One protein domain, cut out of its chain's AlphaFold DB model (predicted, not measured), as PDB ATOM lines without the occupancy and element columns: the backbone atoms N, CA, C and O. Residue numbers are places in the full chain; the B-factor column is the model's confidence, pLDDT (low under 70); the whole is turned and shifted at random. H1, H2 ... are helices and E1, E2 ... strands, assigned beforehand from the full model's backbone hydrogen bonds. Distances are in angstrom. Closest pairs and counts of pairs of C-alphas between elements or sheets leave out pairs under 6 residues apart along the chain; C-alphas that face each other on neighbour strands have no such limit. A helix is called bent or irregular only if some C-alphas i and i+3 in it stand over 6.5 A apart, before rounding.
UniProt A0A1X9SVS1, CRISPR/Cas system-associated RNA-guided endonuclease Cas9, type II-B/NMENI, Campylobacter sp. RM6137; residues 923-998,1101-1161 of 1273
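Overview. This is residues 923 to 998 and 1101 to 1161 of the 1273 residues of the protein "CRISPR/Cas system-associated RNA-guided endonuclease Cas9, type II-B/NMENI" of Campylobacter sp. RM6137 (UniProt A0A1X9SVS1). Three helices packed side by side, H2, H3 and H4, make the middle of an elongated domain, with a small sheet of three strands, E5, E4 and E8, over H2. Helix H1 and the hairpin E2 and E3 make one end, and the hairpin E6 and E7 makes the other. The 137 printed residues include four named helices and eight named strands in the order E1 H1 E2 E3 H2 H3 E4 E5 E6 E7 E8 H4; the sheet E5 E4 E8 is antiparallel, and the class is mixed. The whole is only just compact, close to loose, with a radius of gyration of the C-alphas of 17.0 A and spans of 55 by 28 by 24 A.

Arrangement. E1, residues 923 to 926, pairs with no named strand. E2, residues 946 to 950, and E3, residues 953 to 956, form an antiparallel hairpin with N 948 and O 955 2.8 A apart. H2, residues 970 to 983, and H3, residues 986 to 997, form a helical hairpin at 34.5 degrees, only just a shallow tilt, with C-alphas 980 and 989 closest at 6.9 A. H3, the hub, is irregular, with C-alphas 991 and 994 7.5 A apart. H1, residues 934 to 942, only just touches H3, with 3 pairs of C-alphas within 8 A; the closest are 939 and 991, 7.5 A apart. E4, residues 1102 to 1106, is the inner strand between E5, residues 1109 to 1113, and E8, residues 1141 to 1143; N 1104 and O 1111 are 2.8 A apart, as are N 1103 and O 1142. H2 is on this sheet, across the strands, at a height of 9.8 A: two layers, a helix on one face of a sheet. E6, residues 1121 to 1125, and E7, residues 1130 to 1134, form an antiparallel hairpin with N 1123 and O 1132 2.8 A apart. H4, residues 1146 to 1155, touches H3, C-alphas 993 and 1146 being closest at 5.7 A. H2, H3 and H4 are an up and down bundle, each running against the one before. Every O i to N i+4 pair is within hydrogen-bond range in H1, H2 and H4; in H3 4 of 8 are, beside 8 of 9 O i to N i+3 pairs.

Along the chain. E1 begins at C-alpha 923 (-28.115, -27.182, -22.480). H2 is 19.8 A long, H3 18.4 A and H4 14.5 A. H4 ends at C-alpha 1155 (-20.663, -29.094, -50.369).

Size, cuts and confidence. The C-alphas farthest apart, Asn 951 and Leu 1126, are 57.3 A apart. Residues 999 to 1100 are not printed; C-alphas 998 and 1101 are 14.6 A apart across this cut. The link E3 to H2 is long. The mean pLDDT of the printed part is 82.4; 20 residues are under 70, among them 959 to 964 and 1116 to 1122.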
ATOM      1  N   SER A 923     -27.994 -28.638 -22.426       91.12
ATOM      2  CA  SER A 923     -28.115 -27.182 -22.480       91.12
ATOM      3  C   SER A 923     -26.894 -26.601 -23.185       91.12
ATOM      4  O   SER A 923     -25.777 -27.076 -22.983       91.12
ATOM      5  N   LEU A 924     -27.133 -25.583 -24.005       90.81
ATOM      6  CA  LEU A 924     -26.139 -24.905 -24.830       90.81
ATOM      7  C   LEU A 924     -25.969 -23.484 -24.293       90.81
ATOM      8  O   LEU A 924     -26.966 -22.779 -24.124       90.81
ATOM      9  N   VAL A 925     -24.742 -23.072 -23.994       89.75
ATOM     10  CA  VAL A 925     -24.463 -21.745 -23.432       89.75
ATOM     11  C   VAL A 925     -23.191 -21.193 -24.054       89.75
ATOM     12  O   VAL A 925     -22.156 -21.843 -23.972       89.75
ATOM     13  N   TYR A 926     -23.263 -19.996 -24.635       89.06
ATOM     14  CA  TYR A 926     -22.061 -19.238 -24.972       89.06
ATOM     15  C   TYR A 926     -21.547 -18.554 -23.704       89.06
ATOM     16  O   TYR A 926     -22.207 -17.664 -23.163       89.06
ATOM     17  N   GLU A 927     -20.426 -19.040 -23.175       81.69
ATOM     18  CA  GLU A 927     -19.856 -18.533 -21.929       81.69
ATOM     19  C   GLU A 927     -19.074 -17.255 -22.168       81.69
ATOM     20  O   GLU A 927     -18.318 -17.137 -23.130       81.69
ATOM     21  N   ASN A 928     -19.256 -16.306 -21.252       68.81
ATOM     22  CA  ASN A 928     -18.521 -15.062 -21.283       68.81
ATOM     23  C   ASN A 928     -17.269 -15.219 -20.424       68.81
ATOM     24  O   ASN A 928     -17.327 -15.138 -19.198       68.81
ATOM     25  N   THR A 929     -16.148 -15.523 -21.062       53.75
ATOM     26  CA  THR A 929     -14.863 -15.700 -20.389       53.75
ATOM     27  C   THR A 929     -14.107 -14.379 -20.306       53.75
ATOM     28  O   THR A 929     -12.928 -14.397 -20.580       53.75
ATOM     29  N   ASN A 930     -14.746 -13.236 -20.010       51.06
ATOM     30  CA  ASN A 930     -14.096 -11.917 -19.815       51.06
ATOM     31  C   ASN A 930     -13.028 -11.493 -20.866       51.06
ATOM     32  O   ASN A 930     -12.238 -10.594 -20.607       51.06
ATOM     33  N   ILE A 931     -12.980 -12.141 -22.034       60.91
ATOM     34  CA  ILE A 931     -11.900 -12.065 -23.026       60.91
ATOM     35  C   ILE A 931     -12.570 -12.236 -24.398       60.91
ATOM     36  O   ILE A 931     -12.434 -13.268 -25.052       60.91
ATOM     37  N   LEU A 932     -13.409 -11.276 -24.790       73.69
ATOM     38  CA  LEU A 932     -13.695 -11.065 -26.209       73.69
ATOM     39  C   LEU A 932     -12.761  -9.960 -26.678       73.69
ATOM     40  O   LEU A 932     -12.588  -8.970 -25.972       73.69
ATOM     41  N   LYS A 933     -12.172 -10.119 -27.859       82.88
ATOM     42  CA  LYS A 933     -11.427  -9.023 -28.489       82.88
ATOM     43  C   LYS A 933     -12.415  -7.923 -28.890       82.88
ATOM     44  O   LYS A 933     -13.541  -8.243 -29.269       82.88
ATOM     45  N   ASP A 934     -11.995  -6.659 -28.916       82.38
ATOM     46  CA  ASP A 934     -12.878  -5.525 -29.265       82.38
ATOM     47  C   ASP A 934     -13.617  -5.739 -30.591       82.38
ATOM     48  O   ASP A 934     -14.818  -5.506 -30.714       82.38
ATOM     49  N   LYS A 935     -12.916  -6.305 -31.580       86.31
ATOM     50  CA  LYS A 935     -13.497  -6.676 -32.873       86.31
ATOM     51  C   LYS A 935     -14.628  -7.704 -32.748       86.31
ATOM     52  O   LYS A 935     -15.630  -7.593 -33.443       86.31
ATOM     53  N   GLU A 936     -14.467  -8.715 -31.900       88.00
ATOM     54  CA  GLU A 936     -15.475  -9.758 -31.665       88.00
ATOM     55  C   GLU A 936     -16.674  -9.189 -30.903       88.00
ATOM     56  O   GLU A 936     -17.817  -9.497 -31.238       88.00
ATOM     57  N   PHE A 937     -16.420  -8.319 -29.922       86.31
ATOM     58  CA  PHE A 937     -17.458  -7.610 -29.183       86.31
ATOM     59  C   PHE A 937     -18.315  -6.741 -30.110       86.31
ATOM     60  O   PHE A 937     -19.536  -6.899 -30.121       86.31
ATOM     61  N   ASN A 938     -17.685  -5.913 -30.950       86.88
ATOM     62  CA  ASN A 938     -18.382  -5.049 -31.905       86.88
ATOM     63  C   ASN A 938     -19.219  -5.859 -32.903       86.88
ATOM     64  O   ASN A 938     -20.380  -5.539 -33.124       86.88
ATOM     65  N   ILE A 939     -18.703  -6.991 -33.409       89.50
ATOM     66  CA  ILE A 939     -19.488  -7.894 -34.273       89.50
ATOM     67  C   ILE A 939     -20.769  -8.370 -33.570       89.50
ATOM     68  O   ILE A 939     -21.832  -8.433 -34.189       89.50
ATOM     69  N   LEU A 940     -20.691  -8.749 -32.292       89.44
ATOM     70  CA  LEU A 940     -21.865  -9.212 -31.547       89.44
ATOM     71  C   LEU A 940     -22.825  -8.071 -31.203       89.44
ATOM     72  O   LEU A 940     -24.034  -8.312 -31.139       89.44
ATOM     73  N   LEU A 941     -22.300  -6.867 -30.974       87.56
ATOM     74  CA  LEU A 941     -23.077  -5.659 -30.725       87.56
ATOM     75  C   LEU A 941     -23.875  -5.259 -31.971       87.56
ATOM     76  O   LEU A 941     -25.099  -5.174 -31.891       87.56
ATOM     77  N   ASP A 942     -23.211  -5.151 -33.125       88.56
ATOM     78  CA  ASP A 942     -23.814  -4.805 -34.420       88.56
ATOM     79  C   ASP A 942     -24.922  -5.790 -34.819       88.56
ATOM     80  O   ASP A 942     -25.949  -5.421 -35.386       88.56
ATOM     81  N   LEU A 943     -24.736  -7.072 -34.493       90.06
ATOM     82  CA  LEU A 943     -25.716  -8.127 -34.761       90.06
ATOM     83  C   LEU A 943     -26.808  -8.237 -33.677       90.06
ATOM     84  O   LEU A 943     -27.666  -9.122 -33.749       90.06
ATOM     85  N   GLY A 944     -26.786  -7.381 -32.647       89.38
ATOM     86  CA  GLY A 944     -27.772  -7.364 -31.563       89.38
ATOM     87  C   GLY A 944     -27.790  -8.646 -30.720       89.38
ATOM     88  O   GLY A 944     -28.846  -9.058 -30.212       89.38
ATOM     89  N   LEU A 945     -26.640  -9.317 -30.600       90.75
ATOM     90  CA  LEU A 945     -26.474 -10.618 -29.943       90.75
ATOM     91  C   LEU A 945     -26.102 -10.504 -28.460       90.75
ATOM     92  O   LEU A 945     -26.122 -11.515 -27.754       90.75
ATOM     93  N   LEU A 946     -25.806  -9.301 -27.974       89.00
ATOM     94  CA  LEU A 946     -25.428  -9.039 -26.589       89.00
ATOM     95  C   LEU A 946     -26.619  -8.583 -25.734       89.00
ATOM     96  O   LEU A 946     -27.550  -7.929 -26.202       89.00
ATOM     97  N   HIS A 947     -26.596  -8.957 -24.456       87.56
ATOM     98  CA  HIS A 947     -27.555  -8.492 -23.457       87.56
ATOM     99  C   HIS A 947     -26.900  -8.356 -22.080       87.56
ATOM    100  O   HIS A 947     -25.945  -9.066 -21.766       87.56
ATOM    101  N   THR A 948     -27.451  -7.485 -21.246       86.06
ATOM    102  CA  THR A 948     -27.125  -7.345 -19.825       86.06
ATOM    103  C   THR A 948     -28.301  -7.820 -18.963       86.06
ATOM    104  O   THR A 948     -29.345  -8.251 -19.475       86.06
ATOM    105  N   LYS A 949     -28.119  -7.817 -17.641       80.62
ATOM    106  CA  LYS A 949     -29.182  -8.083 -16.671       80.62
ATOM    107  C   LYS A 949     -29.383  -6.883 -15.758       80.62
ATOM    108  O   LYS A 949     -28.529  -6.617 -14.920       80.62
ATOM    109  N   GLU A 950     -30.556  -6.275 -15.845       77.50
ATOM    110  CA  GLU A 950     -31.003  -5.202 -14.955       77.50
ATOM    111  C   GLU A 950     -32.188  -5.716 -14.140       77.50
ATOM    112  O   GLU A 950     -33.145  -6.258 -14.697       77.50
ATOM    113  N   ASN A 951     -32.093  -5.657 -12.808       74.25
ATOM    114  CA  ASN A 951     -33.104  -6.203 -11.886       74.25
ATOM    115  C   ASN A 951     -33.521  -7.654 -12.217       74.25
ATOM    116  O   ASN A 951     -34.675  -8.056 -12.081       74.25
ATOM    117  N   GLY A 952     -32.570  -8.453 -12.713       69.12
ATOM    118  CA  GLY A 952     -32.788  -9.843 -13.121       69.12
ATOM    119  C   GLY A 952     -33.478 -10.039 -14.480       69.12
ATOM    120  O   GLY A 952     -33.541 -11.181 -14.949       69.12
ATOM    121  N   LYS A 953     -33.937  -8.975 -15.149       75.31
ATOM    122  CA  LYS A 953     -34.506  -9.018 -16.505       75.31
ATOM    123  C   LYS A 953     -33.407  -8.857 -17.556       75.31
ATOM    124  O   LYS A 953     -32.408  -8.185 -17.331       75.31
ATOM    125  N   LYS A 954     -33.576  -9.514 -18.707       81.50
ATOM    126  CA  LYS A 954     -32.642  -9.387 -19.834       81.50
ATOM    127  C   LYS A 954     -32.927  -8.091 -20.584       81.50
ATOM    128  O   LYS A 954     -34.038  -7.936 -21.081       81.50
ATOM    129  N   VAL A 955     -31.918  -7.238 -20.714       82.25
ATOM    130  CA  VAL A 955     -31.989  -5.977 -21.466       82.25
ATOM    131  C   VAL A 955     -30.947  -6.024 -22.579       82.25
ATOM    132  O   VAL A 955     -29.835  -6.508 -22.361       82.25
ATOM    133  N   ALA A 956     -31.321  -5.630 -23.796       83.31
ATOM    134  CA  ALA A 956     -30.391  -5.603 -24.922       83.31
ATOM    135  C   ALA A 956     -29.319  -4.531 -24.693       83.31
ATOM    136  O   ALA A 956     -29.610  -3.482 -24.131       83.31
ATOM    137  N   ILE A 957     -28.090  -4.810 -25.117       82.38
ATOM    138  CA  ILE A 957     -27.002  -3.831 -25.046       82.38
ATOM    139  C   ILE A 957     -27.045  -2.970 -26.312       82.38
ATOM    140  O   ILE A 957     -27.124  -3.517 -27.412       82.38
ATOM    141  N   THR A 958     -27.024  -1.649 -26.139       75.88
ATOM    142  CA  THR A 958     -26.952  -0.639 -27.209       75.88
ATOM    143  C   THR A 958     -25.535  -0.064 -27.315       75.88
ATOM    144  O   THR A 958     -24.663  -0.394 -26.509       75.88
ATOM    145  N   SER A 959     -25.297   0.790 -28.316       66.25
ATOM    146  CA  SER A 959     -24.014   1.464 -28.581       66.25
ATOM    147  C   SER A 959     -23.439   2.235 -27.388       66.25
ATOM    148  O   SER A 959     -22.231   2.431 -27.318       66.25
ATOM    149  N   ASP A 960     -24.277   2.621 -26.423       65.12
ATOM    150  CA  ASP A 960     -23.899   3.484 -25.296       65.12
ATOM    151  C   ASP A 960     -23.349   2.705 -24.086       65.12
ATOM    152  O   ASP A 960     -23.106   3.267 -23.013       65.12
ATOM    153  N   PHE A 961     -23.155   1.389 -24.220       68.06
ATOM    154  CA  PHE A 961     -22.651   0.537 -23.147       68.06
ATOM    155  C   PHE A 961     -21.147   0.736 -22.922       68.06
ATOM    156  O   PHE A 961     -20.315   0.107 -23.572       68.06
ATOM    157  N   LYS A 962     -20.801   1.602 -21.961       59.41
ATOM    158  CA  LYS A 962     -19.409   1.978 -21.652       59.41
ATOM    159  C   LYS A 962     -18.637   0.936 -20.824       59.41
ATOM    160  O   LYS A 962     -17.439   0.779 -21.024       59.41
ATOM    161  N   SER A 963     -19.292   0.222 -19.898       64.38
ATOM    162  CA  SER A 963     -18.652  -0.804 -19.050       64.38
ATOM    163  C   SER A 963     -19.672  -1.655 -18.279       64.38
ATOM    164  O   SER A 963     -20.638  -1.111 -17.748       64.38
ATOM    165  N   GLY A 964     -19.449  -2.971 -18.140       69.69
ATOM    166  CA  GLY A 964     -20.275  -3.846 -17.289       69.69
ATOM    167  C   GLY A 964     -20.287  -5.325 -17.700       69.69
ATOM    168  O   GLY A 964     -19.691  -5.723 -18.699       69.69
ATOM    169  N   LYS A 965     -21.001  -6.173 -16.939       77.00
ATOM    170  CA  LYS A 965     -21.190  -7.596 -17.289       77.00
ATOM    171  C   LYS A 965     -22.190  -7.745 -18.434       77.00
ATOM    172  O   LYS A 965     -23.377  -7.500 -18.250       77.00
ATOM    173  N   PHE A 966     -21.730  -8.259 -19.567       84.12
ATOM    174  CA  PHE A 966     -22.581  -8.628 -20.698       84.12
ATOM    175  C   PHE A 966     -22.723 -10.152 -20.838       84.12
ATOM    176  O   PHE A 966     -22.041 -10.930 -20.168       84.12
ATOM    177  N   TYR A 967     -23.630 -10.596 -21.706       85.81
ATOM    178  CA  TYR A 967     -23.883 -12.003 -22.012       85.81
ATOM    179  C   TYR A 967     -24.250 -12.176 -23.488       85.81
ATOM    180  O   TYR A 967     -25.014 -11.391 -24.053       85.81
ATOM    181  N   ILE A 968     -23.787 -13.268 -24.093       89.56
ATOM    182  CA  ILE A 968     -24.139 -13.637 -25.468       89.56
ATOM    183  C   ILE A 968     -25.513 -14.325 -25.468       89.56
ATOM    184  O   ILE A 968     -25.791 -15.230 -24.677       89.56
ATOM    185  N   SER A 969     -26.413 -13.892 -26.348       89.25
ATOM    186  CA  SER A 969     -27.750 -14.467 -26.490       89.25
ATOM    187  C   SER A 969     -27.715 -15.751 -27.317       89.25
ATOM    188  O   SER A 969     -27.855 -15.723 -28.538       89.25
ATOM    189  N   THR A 970     -27.604 -16.903 -26.647       89.81
ATOM    190  CA  THR A 970     -27.591 -18.224 -27.303       89.81
ATOM    191  C   THR A 970     -28.748 -18.434 -28.288       89.81
ATOM    192  O   THR A 970     -28.547 -18.983 -29.365       89.81
ATOM    193  N   HIS A 971     -29.960 -17.992 -27.937       89.31
ATOM    194  CA  HIS A 971     -31.127 -18.139 -28.811       89.31
ATOM    195  C   HIS A 971     -30.982 -17.335 -30.103       89.31
ATOM    196  O   HIS A 971     -31.142 -17.910 -31.174       89.31
ATOM    197  N   LYS A 972     -30.627 -16.044 -30.002       90.88
ATOM    198  CA  LYS A 972     -30.454 -15.188 -31.182       90.88
ATOM    199  C   LYS A 972     -29.317 -15.690 -32.072       90.88
ATOM    200  O   LYS A 972     -29.475 -15.711 -33.286       90.88
ATOM    201  N   VAL A 973     -28.212 -16.151 -31.474       92.94
ATOM    202  CA  VAL A 973     -27.103 -16.763 -32.225       92.94
ATOM    203  C   VAL A 973     -27.608 -17.963 -33.021       92.94
ATOM    204  O   VAL A 973     -27.388 -18.024 -34.223       92.94
ATOM    205  N   PHE A 974     -28.326 -18.900 -32.398       93.75
ATOM    206  CA  PHE A 974     -28.828 -20.068 -33.122       93.75
ATOM    207  C   PHE A 974     -29.913 -19.735 -34.148       93.75
ATOM    208  O   PHE A 974     -29.884 -20.317 -35.229       93.75
ATOM    209  N   ASP A 975     -30.816 -18.788 -33.879       92.38
ATOM    210  CA  ASP A 975     -31.761 -18.298 -34.893       92.38
ATOM    211  C   ASP A 975     -31.012 -17.779 -36.128       92.38
ATOM    212  O   ASP A 975     -31.358 -18.131 -37.260       92.38
ATOM    213  N   LEU A 976     -29.934 -17.023 -35.904       93.62
ATOM    214  CA  LEU A 976     -29.078 -16.496 -36.957       93.62
ATOM    215  C   LEU A 976     -28.302 -17.601 -37.689       93.62
ATOM    216  O   LEU A 976     -28.272 -17.590 -38.914       93.62
ATOM    217  N   LEU A 977     -27.741 -18.592 -36.983       94.56
ATOM    218  CA  LEU A 977     -27.042 -19.726 -37.609       94.56
ATOM    219  C   LEU A 977     -27.979 -20.574 -38.474       94.56
ATOM    220  O   LEU A 977     -27.612 -20.957 -39.581       94.56
ATOM    221  N   PHE A 978     -29.191 -20.868 -37.994       93.62
ATOM    222  CA  PHE A 978     -30.179 -21.617 -38.774       93.62
ATOM    223  C   PHE A 978     -30.666 -20.820 -39.987       93.62
ATOM    224  O   PHE A 978     -30.876 -21.413 -41.045       93.62
ATOM    225  N   LYS A 979     -30.836 -19.498 -39.853       92.94
ATOM    226  CA  LYS A 979     -31.156 -18.615 -40.980       92.94
ATOM    227  C   LYS A 979     -30.022 -18.614 -42.010       92.94
ATOM    228  O   LYS A 979     -30.249 -19.017 -43.142       92.94
ATOM    229  N   ALA A 980     -28.797 -18.303 -41.587       93.31
ATOM    230  CA  ALA A 980     -27.615 -18.285 -42.447       93.31
ATOM    231  C   ALA A 980     -27.375 -19.633 -43.146       93.31
ATOM    232  O   ALA A 980     -26.999 -19.670 -44.313       93.31
ATOM    233  N   PHE A 981     -27.643 -20.753 -42.467       92.44
ATOM    234  CA  PHE A 981     -27.580 -22.079 -43.077       92.44
ATOM    235  C   PHE A 981     -28.609 -22.286 -44.195       92.44
ATOM    236  O   PHE A 981     -28.272 -22.849 -45.238       92.44
ATOM    237  N   ASN A 982     -29.857 -21.858 -43.981       90.62
ATOM    238  CA  ASN A 982     -30.910 -21.979 -44.989       90.62
ATOM    239  C   ASN A 982     -30.643 -21.061 -46.190       90.62
ATOM    240  O   ASN A 982     -30.820 -21.505 -47.322       90.62
ATOM    241  N   ASP A 983     -30.165 -19.844 -45.926       92.50
ATOM    242  CA  ASP A 983     -29.889 -18.816 -46.936       92.50
ATOM    243  C   ASP A 983     -28.548 -19.056 -47.664       92.50
ATOM    244  O   ASP A 983     -28.295 -18.479 -48.716       92.50
ATOM    245  N   GLY A 984     -27.677 -19.919 -47.128       90.94
ATOM    246  CA  GLY A 984     -26.344 -20.176 -47.683       90.94
ATOM    247  C   GLY A 984     -25.314 -19.072 -47.400       90.94
ATOM    248  O   GLY A 984     -24.304 -18.992 -48.098       90.94
ATOM    249  N   ASP A 985     -25.530 -18.229 -46.385       93.94
ATOM    250  CA  ASP A 985     -24.698 -17.055 -46.084       93.94
ATOM    251  C   ASP A 985     -23.374 -17.427 -45.387       93.94
ATOM    252  O   ASP A 985     -23.213 -17.376 -44.163       93.94
ATOM    253  N   ILE A 986     -22.381 -17.794 -46.198       93.25
ATOM    254  CA  ILE A 986     -21.027 -18.119 -45.730       93.25
ATOM    255  C   ILE A 986     -20.316 -16.888 -45.137       93.25
ATOM    256  O   ILE A 986     -19.497 -17.044 -44.227       93.25
ATOM    257  N   LYS A 987     -20.607 -15.666 -45.615       94.00
ATOM    258  CA  LYS A 987     -19.942 -14.439 -45.137       94.00
ATOM    259  C   LYS A 987     -20.282 -14.190 -43.669       94.00
ATOM    260  O   LYS A 987     -19.374 -13.972 -42.864       94.00
ATOM    261  N   LEU A 988     -21.559 -14.283 -43.308       93.75
ATOM    262  CA  LEU A 988     -22.012 -14.131 -41.927       93.75
ATOM    263  C   LEU A 988     -21.488 -15.248 -41.015       93.75
ATOM    264  O   LEU A 988     -21.011 -14.972 -39.914       93.75
ATOM    265  N   LEU A 989     -21.506 -16.502 -41.477       94.62
ATOM    266  CA  LEU A 989     -20.972 -17.625 -40.697       94.62
ATOM    267  C   LEU A 989     -19.470 -17.471 -40.417       94.62
ATOM    268  O   LEU A 989     -19.025 -17.751 -39.307       94.62
ATOM    269  N   ASN A 990     -18.689 -16.971 -41.381       94.44
ATOM    270  CA  ASN A 990     -17.273 -16.668 -41.162       94.44
ATOM    271  C   ASN A 990     -17.071 -15.565 -40.111       94.44
ATOM    272  O   ASN A 990     -16.182 -15.708 -39.274       94.44
ATOM    273  N   LYS A 991     -17.907 -14.511 -40.103       93.62
ATOM    274  CA  LYS A 991     -17.868 -13.462 -39.063       93.62
ATOM    275  C   LYS A 991     -18.129 -14.024 -37.663       93.62
ATOM    276  O   LYS A 991     -17.520 -13.568 -36.706       93.62
ATOM    277  N   LEU A 992     -19.007 -15.022 -37.548       93.88
ATOM    278  CA  LEU A 992     -19.399 -15.631 -36.272       93.88
ATOM    279  C   LEU A 992     -18.520 -16.813 -35.847       93.88
ATOM    280  O   LEU A 992     -18.677 -17.311 -34.735       93.88
ATOM    281  N   LYS A 993     -17.591 -17.273 -36.693       93.56
ATOM    282  CA  LYS A 993     -16.810 -18.505 -36.481       93.56
ATOM    283  C   LYS A 993     -16.040 -18.535 -35.153       93.56
ATOM    284  O   LYS A 993     -15.868 -19.612 -34.590       93.56
ATOM    285  N   PHE A 994     -15.613 -17.382 -34.628       90.75
ATOM    286  CA  PHE A 994     -14.921 -17.298 -33.332       90.75
ATOM    287  C   PHE A 994     -15.767 -17.849 -32.167       90.75
ATOM    288  O   PHE A 994     -15.216 -18.375 -31.201       90.75
ATOM    289  N   LEU A 995     -17.103 -17.828 -32.288       91.50
ATOM    290  CA  LEU A 995     -18.026 -18.367 -31.287       91.50
ATOM    291  C   LEU A 995     -17.875 -19.878 -31.057       91.50
ATOM    292  O   LEU A 995     -18.276 -20.355 -29.996       91.50
ATOM    293  N   ASP A 996     -17.258 -20.630 -31.978       90.00
ATOM    294  CA  ASP A 996     -16.962 -22.058 -31.779       90.00
ATOM    295  C   ASP A 996     -16.143 -22.316 -30.502       90.00
ATOM    296  O   ASP A 996     -16.308 -23.361 -29.870       90.00
ATOM    297  N   ASN A 997     -15.319 -21.349 -30.084       88.19
ATOM    298  CA  ASN A 997     -14.488 -21.441 -28.880       88.19
ATOM    299  C   ASN A 997     -15.226 -21.052 -27.588       88.19
ATOM    300  O   ASN A 997     -14.727 -21.313 -26.496       88.19
ATOM    301  N   HIS A 998     -16.412 -20.451 -27.697       88.12
ATOM    302  CA  HIS A 998     -17.179 -19.945 -26.554       88.12
ATOM    303  C   HIS A 998     -18.392 -20.816 -26.204       88.12
ATOM    304  O   HIS A 998     -19.054 -20.569 -25.196       88.12
ATOM    305  N   LYS A1101     -22.642 -32.903 -29.833       86.25
ATOM    306  CA  LYS A1101     -22.202 -32.830 -31.239       86.25
ATOM    307  C   LYS A1101     -23.169 -32.066 -32.142       86.25
ATOM    308  O   LYS A1101     -22.740 -31.494 -33.139       86.25
ATOM    309  N   TYR A1102     -24.455 -32.057 -31.798       90.69
ATOM    310  CA  TYR A1102     -25.503 -31.482 -32.637       90.69
ATOM    311  C   TYR A1102     -26.405 -30.535 -31.852       90.69
ATOM    312  O   TYR A1102     -26.584 -30.699 -30.645       90.69
ATOM    313  N   ILE A1103     -27.015 -29.593 -32.563       91.94
ATOM    314  CA  ILE A1103     -28.037 -28.661 -32.095       91.94
ATOM    315  C   ILE A1103     -29.347 -29.045 -32.772       91.94
ATOM    316  O   ILE A1103     -29.401 -29.166 -33.994       91.94
ATOM    317  N   ILE A1104     -30.416 -29.206 -31.996       92.12
ATOM    318  CA  ILE A1104     -31.772 -29.387 -32.515       92.12
ATOM    319  C   ILE A1104     -32.621 -28.147 -32.246       92.12
ATOM    320  O   ILE A1104     -32.734 -27.691 -31.104       92.12
ATOM    321  N   ARG A1105     -33.270 -27.645 -33.298       90.62
ATOM    322  CA  ARG A1105     -34.329 -26.638 -33.218       90.62
ATOM    323  C   ARG A1105     -35.641 -27.323 -32.834       90.62
ATOM    324  O   ARG A1105     -36.111 -28.227 -33.527       90.62
ATOM    325  N   LYS A1106     -36.227 -26.911 -31.713       80.50
ATOM    326  CA  LYS A1106     -37.545 -27.350 -31.226       80.50
ATOM    327  C   LYS A1106     -38.488 -26.145 -31.188       80.50
ATOM    328  O   LYS A1106     -38.033 -25.006 -31.139       80.50
ATOM    329  N   ASN A1107     -39.801 -26.381 -31.179       65.56
ATOM    330  CA  ASN A1107     -40.779 -25.303 -31.000       65.56
ATOM    331  C   ASN A1107     -40.480 -24.565 -29.682       65.56
ATOM    332  O   ASN A1107     -40.615 -25.158 -28.612       65.56
ATOM    333  N   GLY A1108     -40.030 -23.311 -29.771       65.88
ATOM    334  CA  GLY A1108     -39.693 -22.469 -28.619       65.88
ATOM    335  C   GLY A1108     -38.236 -22.516 -28.130       65.88
ATOM    336  O   GLY A1108     -37.947 -21.885 -27.117       65.88
ATOM    337  N   GLY A1109     -37.302 -23.215 -28.800       85.00
ATOM    338  CA  GLY A1109     -35.881 -23.115 -28.433       85.00
ATOM    339  C   GLY A1109     -34.919 -24.145 -29.026       85.00
ATOM    340  O   GLY A1109     -35.233 -24.855 -29.981       85.00
ATOM    341  N   TYR A1110     -33.732 -24.224 -28.420       90.94
ATOM    342  CA  TYR A1110     -32.602 -25.027 -28.888       90.94
ATOM    343  C   TYR A1110     -32.100 -25.978 -27.803       90.94
ATOM    344  O   TYR A1110     -32.127 -25.655 -26.616       90.94
ATOM    345  N   ALA A1111     -31.630 -27.156 -28.208       91.44
ATOM    346  CA  ALA A1111     -31.001 -28.111 -27.303       91.44
ATOM    347  C   ALA A1111     -29.865 -28.867 -27.994       91.44
ATOM    348  O   ALA A1111     -29.892 -29.054 -29.208       91.44
ATOM    349  N   GLY A1112     -28.891 -29.329 -27.215       90.81
ATOM    350  CA  GLY A1112     -27.825 -30.191 -27.701       90.81
ATOM    351  C   GLY A1112     -28.245 -31.662 -27.735       90.81
ATOM    352  O   GLY A1112     -29.014 -32.112 -26.878       90.81
ATOM    353  N   LEU A1113     -27.728 -32.401 -28.716       89.19
ATOM    354  CA  LEU A1113     -27.848 -33.847 -28.870       89.19
ATOM    355  C   LEU A1113     -26.465 -34.490 -29.039       89.19
ATOM    356  O   LEU A1113     -25.595 -33.989 -29.762       89.19
ATOM    357  N   SER A1114     -26.296 -35.662 -28.434       83.50
ATOM    358  CA  SER A1114     -25.100 -36.487 -28.568       83.50
ATOM    359  C   SER A1114     -25.413 -37.827 -29.237       83.50
ATOM    360  O   SER A1114     -26.556 -38.294 -29.265       83.50
ATOM    361  N   ASN A1115     -24.376 -38.410 -29.834       73.94
ATOM    362  CA  ASN A1115     -24.301 -39.827 -30.171       73.94
ATOM    363  C   ASN A1115     -22.819 -40.209 -30.336       73.94
ATOM    364  O   ASN A1115     -22.036 -39.460 -30.947       73.94
ATOM    365  N   SER A1116     -22.430 -41.366 -29.809       58.06
ATOM    366  CA  SER A1116     -21.132 -41.990 -30.075       58.06
ATOM    367  C   SER A1116     -20.977 -42.418 -31.540       58.06
ATOM    368  O   SER A1116     -19.906 -42.203 -32.101       58.06
ATOM    369  N   ASP A1117     -22.055 -42.886 -32.183       53.66
ATOM    370  CA  ASP A1117     -21.994 -43.778 -33.353       53.66
ATOM    371  C   ASP A1117     -22.821 -43.318 -34.578       53.66
ATOM    372  O   ASP A1117     -23.168 -44.133 -35.436       53.66
ATOM    373  N   ILE A1118     -23.176 -42.029 -34.704       62.50
ATOM    374  CA  ILE A1118     -23.731 -41.538 -35.984       62.50
ATOM    375  C   ILE A1118     -22.620 -41.565 -37.034       62.50
ATOM    376  O   ILE A1118     -21.657 -40.806 -36.924       62.50
ATOM    377  N   ALA A1119     -22.799 -42.384 -38.072       53.66
ATOM    378  CA  ALA A1119     -21.964 -42.345 -39.265       53.66
ATOM    379  C   ALA A1119     -22.039 -40.949 -39.907       53.66
ATOM    380  O   ALA A1119     -23.124 -40.463 -40.244       53.66
ATOM    381  N   THR A1120     -20.888 -40.293 -40.052       60.47
ATOM    382  CA  THR A1120     -20.757 -39.076 -40.863       60.47
ATOM    383  C   THR A1120     -20.962 -39.443 -42.324       60.47
ATOM    384  O   THR A1120     -20.478 -40.486 -42.764       60.47
ATOM    385  N   LYS A1121     -21.664 -38.605 -43.093       65.88
ATOM    386  CA  LYS A1121     -21.704 -38.808 -44.541       65.88
ATOM    387  C   LYS A1121     -20.319 -38.490 -45.089       65.88
ATOM    388  O   LYS A1121     -19.817 -37.391 -44.856       65.88
ATOM    389  N   THR A1122     -19.720 -39.445 -45.783       68.75
ATOM    390  CA  THR A1122     -18.424 -39.253 -46.421       68.75
ATOM    391  C   THR A1122     -18.620 -39.072 -47.918       68.75
ATOM    392  O   THR A1122     -19.302 -39.863 -48.566       68.75
ATOM    393  N   TYR A1123     -18.051 -38.000 -48.445       71.44
ATOM    394  CA  TYR A1123     -18.095 -37.616 -49.844       71.44
ATOM    395  C   TYR A1123     -16.677 -37.540 -50.386       71.44
ATOM    396  O   TYR A1123     -15.744 -37.258 -49.637       71.44
ATOM    397  N   ILE A1124     -16.524 -37.746 -51.682       70.19
ATOM    398  CA  ILE A1124     -15.316 -37.394 -52.418       70.19
ATOM    399  C   ILE A1124     -15.613 -36.109 -53.150       70.19
ATOM    400  O   ILE A1124     -16.630 -36.033 -53.824       70.19
ATOM    401  N   ASP A1125     -14.730 -35.138 -53.016       75.62
ATOM    402  CA  ASP A1125     -14.588 -34.012 -53.922       75.62
ATOM    403  C   ASP A1125     -13.852 -34.492 -55.168       75.62
ATOM    404  O   ASP A1125     -12.661 -34.801 -55.081       75.62
ATOM    405  N   LEU A1126     -14.571 -34.635 -56.280       70.31
ATOM    406  CA  LEU A1126     -14.000 -35.139 -57.528       70.31
ATOM    407  C   LEU A1126     -13.001 -34.137 -58.118       70.31
ATOM    408  O   LEU A1126     -11.965 -34.547 -58.633       70.31
ATOM    409  N   ASP A1127     -13.256 -32.839 -57.944       74.69
ATOM    410  CA  ASP A1127     -12.424 -31.771 -58.503       74.69
ATOM    411  C   ASP A1127     -11.118 -31.624 -57.710       74.69
ATOM    412  O   ASP A1127     -10.027 -31.564 -58.273       74.69
ATOM    413  N   ASN A1128     -11.212 -31.619 -56.375       74.44
ATOM    414  CA  ASN A1128     -10.051 -31.430 -55.496       74.44
ATOM    415  C   ASN A1128      -9.425 -32.743 -55.010       74.44
ATOM    416  O   ASN A1128      -8.543 -32.707 -54.148       74.44
ATOM    417  N   LYS A1129      -9.913 -33.889 -55.502       71.75
ATOM    418  CA  LYS A1129      -9.429 -35.234 -55.159       71.75
ATOM    419  C   LYS A1129      -9.261 -35.422 -53.645       71.75
ATOM    420  O   LYS A1129      -8.198 -35.797 -53.163       71.75
ATOM    421  N   ASN A1130     -10.298 -35.118 -52.862       72.56
ATOM    422  CA  ASN A1130     -10.234 -35.167 -51.395       72.56
ATOM    423  C   ASN A1130     -11.504 -35.762 -50.773       72.56
ATOM    424  O   ASN A1130     -12.612 -35.566 -51.258       72.56
ATOM    425  N   ILE A1131     -11.351 -36.444 -49.640       71.88
ATOM    426  CA  ILE A1131     -12.448 -36.994 -48.849       71.88
ATOM    427  C   ILE A1131     -13.009 -35.920 -47.912       71.88
ATOM    428  O   ILE A1131     -12.378 -35.509 -46.935       71.88
ATOM    429  N   ILE A1132     -14.255 -35.525 -48.154       72.81
ATOM    430  CA  ILE A1132     -15.008 -34.591 -47.323       72.81
ATOM    431  C   ILE A1132     -15.915 -35.368 -46.368       72.81
ATOM    432  O   ILE A1132     -16.791 -36.129 -46.777       72.81
ATOM    433  N   LYS A1133     -15.754 -35.132 -45.065       72.44
ATOM    434  CA  LYS A1133     -16.596 -35.739 -44.028       72.44
ATOM    435  C   LYS A1133     -17.571 -34.729 -43.471       72.44
ATOM    436  O   LYS A1133     -17.174 -33.671 -42.991       72.44
ATOM    437  N   ILE A1134     -18.846 -35.088 -43.509       74.88
ATOM    438  CA  ILE A1134     -19.937 -34.171 -43.224       74.88
ATOM    439  C   ILE A1134     -20.772 -34.707 -42.064       74.88
ATOM    440  O   ILE A1134     -21.310 -35.821 -42.146       74.88
ATOM    441  N   PRO A1135     -20.890 -33.935 -40.966       77.12
ATOM    442  CA  PRO A1135     -21.770 -34.281 -39.862       77.12
ATOM    443  C   PRO A1135     -23.216 -34.451 -40.319       77.12
ATOM    444  O   PRO A1135     -23.658 -33.861 -41.305       77.12
ATOM    445  N   PHE A1136     -23.982 -35.247 -39.578       79.19
ATOM    446  CA  PHE A1136     -25.411 -35.366 -39.844       79.19
ATOM    447  C   PHE A1136     -26.110 -34.006 -39.690       79.19
ATOM    448  O   PHE A1136     -25.926 -33.313 -38.689       79.19
ATOM    449  N   PHE A1137     -26.961 -33.656 -40.654       83.38
ATOM    450  CA  PHE A1137     -27.764 -32.437 -40.623       83.38
ATOM    451  C   PHE A1137     -29.173 -32.686 -41.173       83.38
ATOM    452  O   PHE A1137     -29.431 -33.643 -41.906       83.38
ATOM    453  N   SER A1138     -30.106 -31.818 -40.798       83.50
ATOM    454  CA  SER A1138     -31.466 -31.750 -41.339       83.50
ATOM    455  C   SER A1138     -31.999 -30.322 -41.195       83.50
ATOM    456  O   SER A1138     -31.375 -29.502 -40.531       83.50
ATOM    457  N   LYS A1139     -33.201 -30.035 -41.709       84.00
ATOM    458  CA  LYS A1139     -33.850 -28.715 -41.558       84.00
ATOM    459  C   LYS A1139     -33.886 -28.195 -40.109       84.00
ATOM    460  O   LYS A1139     -33.842 -26.993 -39.886       84.00
ATOM    461  N   ASN A1140     -33.967 -29.095 -39.127       88.38
ATOM    462  CA  ASN A1140     -34.049 -28.742 -37.707       88.38
ATOM    463  C   ASN A1140     -32.835 -29.209 -36.894       88.38
ATOM    464  O   ASN A1140     -32.883 -29.136 -35.669       88.38
ATOM    465  N   ILE A1141     -31.781 -29.735 -37.529       89.94
ATOM    466  CA  ILE A1141     -30.600 -30.251 -36.826       89.94
ATOM    467  C   ILE A1141     -29.337 -29.792 -37.543       89.94
ATOM    468  O   ILE A1141     -29.156 -30.124 -38.712       89.94
ATOM    469  N   LEU A1142     -28.457 -29.105 -36.823       91.31
ATOM    470  CA  LEU A1142     -27.149 -28.658 -37.305       91.31
ATOM    471  C   LEU A1142     -26.032 -29.192 -36.397       91.31
ATOM    472  O   LEU A1142     -26.298 -29.491 -35.230       91.31
ATOM    473  N   PRO A1143     -24.793 -29.340 -36.889       90.62
ATOM    474  CA  PRO A1143     -23.644 -29.556 -36.012       90.62
ATOM    475  C   PRO A1143     -23.432 -28.352 -35.081       90.62
ATOM    476  O   PRO A1143     -23.816 -27.231 -35.406       90.62
ATOM    477  N   CYS A1144     -22.822 -28.585 -33.915       90.25
ATOM    478  CA  CYS A1144     -22.555 -27.511 -32.950       90.25
ATOM    479  C   CYS A1144     -21.543 -26.474 -33.457       90.25
ATOM    480  O   CYS A1144     -21.644 -25.314 -33.070       90.25
ATOM    481  N   LYS A1145     -20.568 -26.893 -34.276       91.00
ATOM    482  CA  LYS A1145     -19.517 -26.009 -34.788       91.00
ATOM    483  C   LYS A1145     -19.975 -25.286 -36.048       91.00
ATOM    484  O   LYS A1145     -20.380 -25.920 -37.021       91.00
ATOM    485  N   ILE A1146     -19.816 -23.972 -36.065       93.75
ATOM    486  CA  ILE A1146     -20.052 -23.093 -37.209       93.75
ATOM    487  C   ILE A1146     -19.146 -23.493 -38.377       93.75
ATOM    488  O   ILE A1146     -19.599 -23.511 -39.520       93.75
ATOM    489  N   ALA A1147     -17.902 -23.906 -38.105       91.25
ATOM    490  CA  ALA A1147     -17.010 -24.443 -39.135       91.25
ATOM    491  C   ALA A1147     -17.622 -25.637 -39.897       91.25
ATOM    492  O   ALA A1147     -17.524 -25.708 -41.124       91.25
ATOM    493  N   ASP A1148     -18.311 -26.538 -39.191       89.25
ATOM    494  CA  ASP A1148     -18.971 -27.688 -39.809       89.25
ATOM    495  C   ASP A1148     -20.201 -27.259 -40.626       89.25
ATOM    496  O   ASP A1148     -20.454 -27.815 -41.694       89.25
ATOM    497  N   ILE A1149     -20.940 -26.236 -40.173       91.88
ATOM    498  CA  ILE A1149     -22.062 -25.638 -40.921       91.88
ATOM    499  C   ILE A1149     -21.567 -25.048 -42.248       91.88
ATOM    500  O   ILE A1149     -22.149 -25.324 -43.297       91.88
ATOM    501  N   ILE A1150     -20.466 -24.291 -42.222       91.69
ATOM    502  CA  ILE A1150     -19.842 -23.728 -43.430       91.69
ATOM    503  C   ILE A1150     -19.448 -24.846 -44.398       91.69
ATOM    504  O   ILE A1150     -19.734 -24.753 -45.592       91.69
ATOM    505  N   ASN A1151     -18.834 -25.920 -43.891       87.38
ATOM    506  CA  ASN A1151     -18.458 -27.070 -44.712       87.38
ATOM    507  C   ASN A1151     -19.680 -27.732 -45.364       87.38
ATOM    508  O   ASN A1151     -19.607 -28.099 -46.534       87.38
ATOM    509  N   ILE A1152     -20.812 -27.828 -44.655       87.81
ATOM    510  CA  ILE A1152     -22.061 -28.356 -45.224       87.81
ATOM    511  C   ILE A1152     -22.565 -27.484 -46.378       87.81
ATOM    512  O   ILE A1152     -22.984 -28.016 -47.402       87.81
ATOM    513  N   ILE A1153     -22.538 -26.157 -46.240       88.44
ATOM    514  CA  ILE A1153     -23.009 -25.253 -47.304       88.44
ATOM    515  C   ILE A1153     -22.090 -25.348 -48.525       88.44
ATOM    516  O   ILE A1153     -22.580 -25.494 -49.642       88.44
ATOM    517  N   LYS A1154     -20.768 -25.358 -48.307       86.00
ATOM    518  CA  LYS A1154     -19.760 -25.484 -49.370       86.00
ATOM    519  C   LYS A1154     -19.830 -26.802 -50.144       86.00
ATOM    520  O   LYS A1154     -19.338 -26.851 -51.261       86.00
ATOM    521  N   LEU A1155     -20.424 -27.866 -49.597       81.88
ATOM    522  CA  LEU A1155     -20.663 -29.094 -50.369       81.88
ATOM    523  C   LEU A1155     -21.585 -28.867 -51.559       81.88
ATOM    524  O   LEU A1155     -21.418 -29.532 -52.570       81.88
ATOM    525  N   LYS A1156     -22.596 -27.993 -51.424       77.19
ATOM    526  CA  LYS A1156     -23.634 -27.825 -52.454       77.19
ATOM    527  C   LYS A1156     -23.055 -27.343 -53.785       77.19
ATOM    528  O   LYS A1156     -23.671 -27.565 -54.815       77.19
ATOM    529  N   SER A1157     -21.899 -26.685 -53.741       74.00
ATOM    530  CA  SER A1157     -21.191 -26.146 -54.899       74.00
ATOM    531  C   SER A1157     -20.049 -27.042 -55.392       74.00
ATOM    532  O   SER A1157     -19.266 -26.588 -56.216       74.00
ATOM    533  N   LYS A1158     -19.885 -28.257 -54.852       78.31
ATOM    534  CA  LYS A1158     -18.791 -29.172 -55.209       78.31
ATOM    535  C   LYS A1158     -19.312 -30.365 -55.998       78.31
ATOM    536  O   LYS A1158     -20.366 -30.907 -55.661       78.31
ATOM    537  N   ASN A1159     -18.538 -30.818 -56.979       78.56
ATOM    538  CA  ASN A1159     -18.801 -32.067 -57.675       78.56
ATOM    539  C   ASN A1159     -18.423 -33.249 -56.768       78.56
ATOM    540  O   ASN A1159     -17.240 -33.526 -56.556       78.56
ATOM    541  N   ILE A1160     -19.419 -33.898 -56.151       72.50
ATOM    542  CA  ILE A1160     -19.178 -34.883 -55.091       72.50
ATOM    543  C   ILE A1160     -19.847 -36.241 -55.315       72.50
ATOM    544  O   ILE A1160     -21.047 -36.320 -55.572       72.50
ATOM    545  N   LYS A1161     -19.100 -37.330 -55.085       70.31
ATOM    546  CA  LYS A1161     -19.622 -38.712 -55.049       70.31
ATOM    547  C   LYS A1161     -19.663 -39.207 -53.607       70.31
ATOM    548  O   LYS A1161     -18.677 -39.116 -52.877       70.31
TER     549      LYS A1161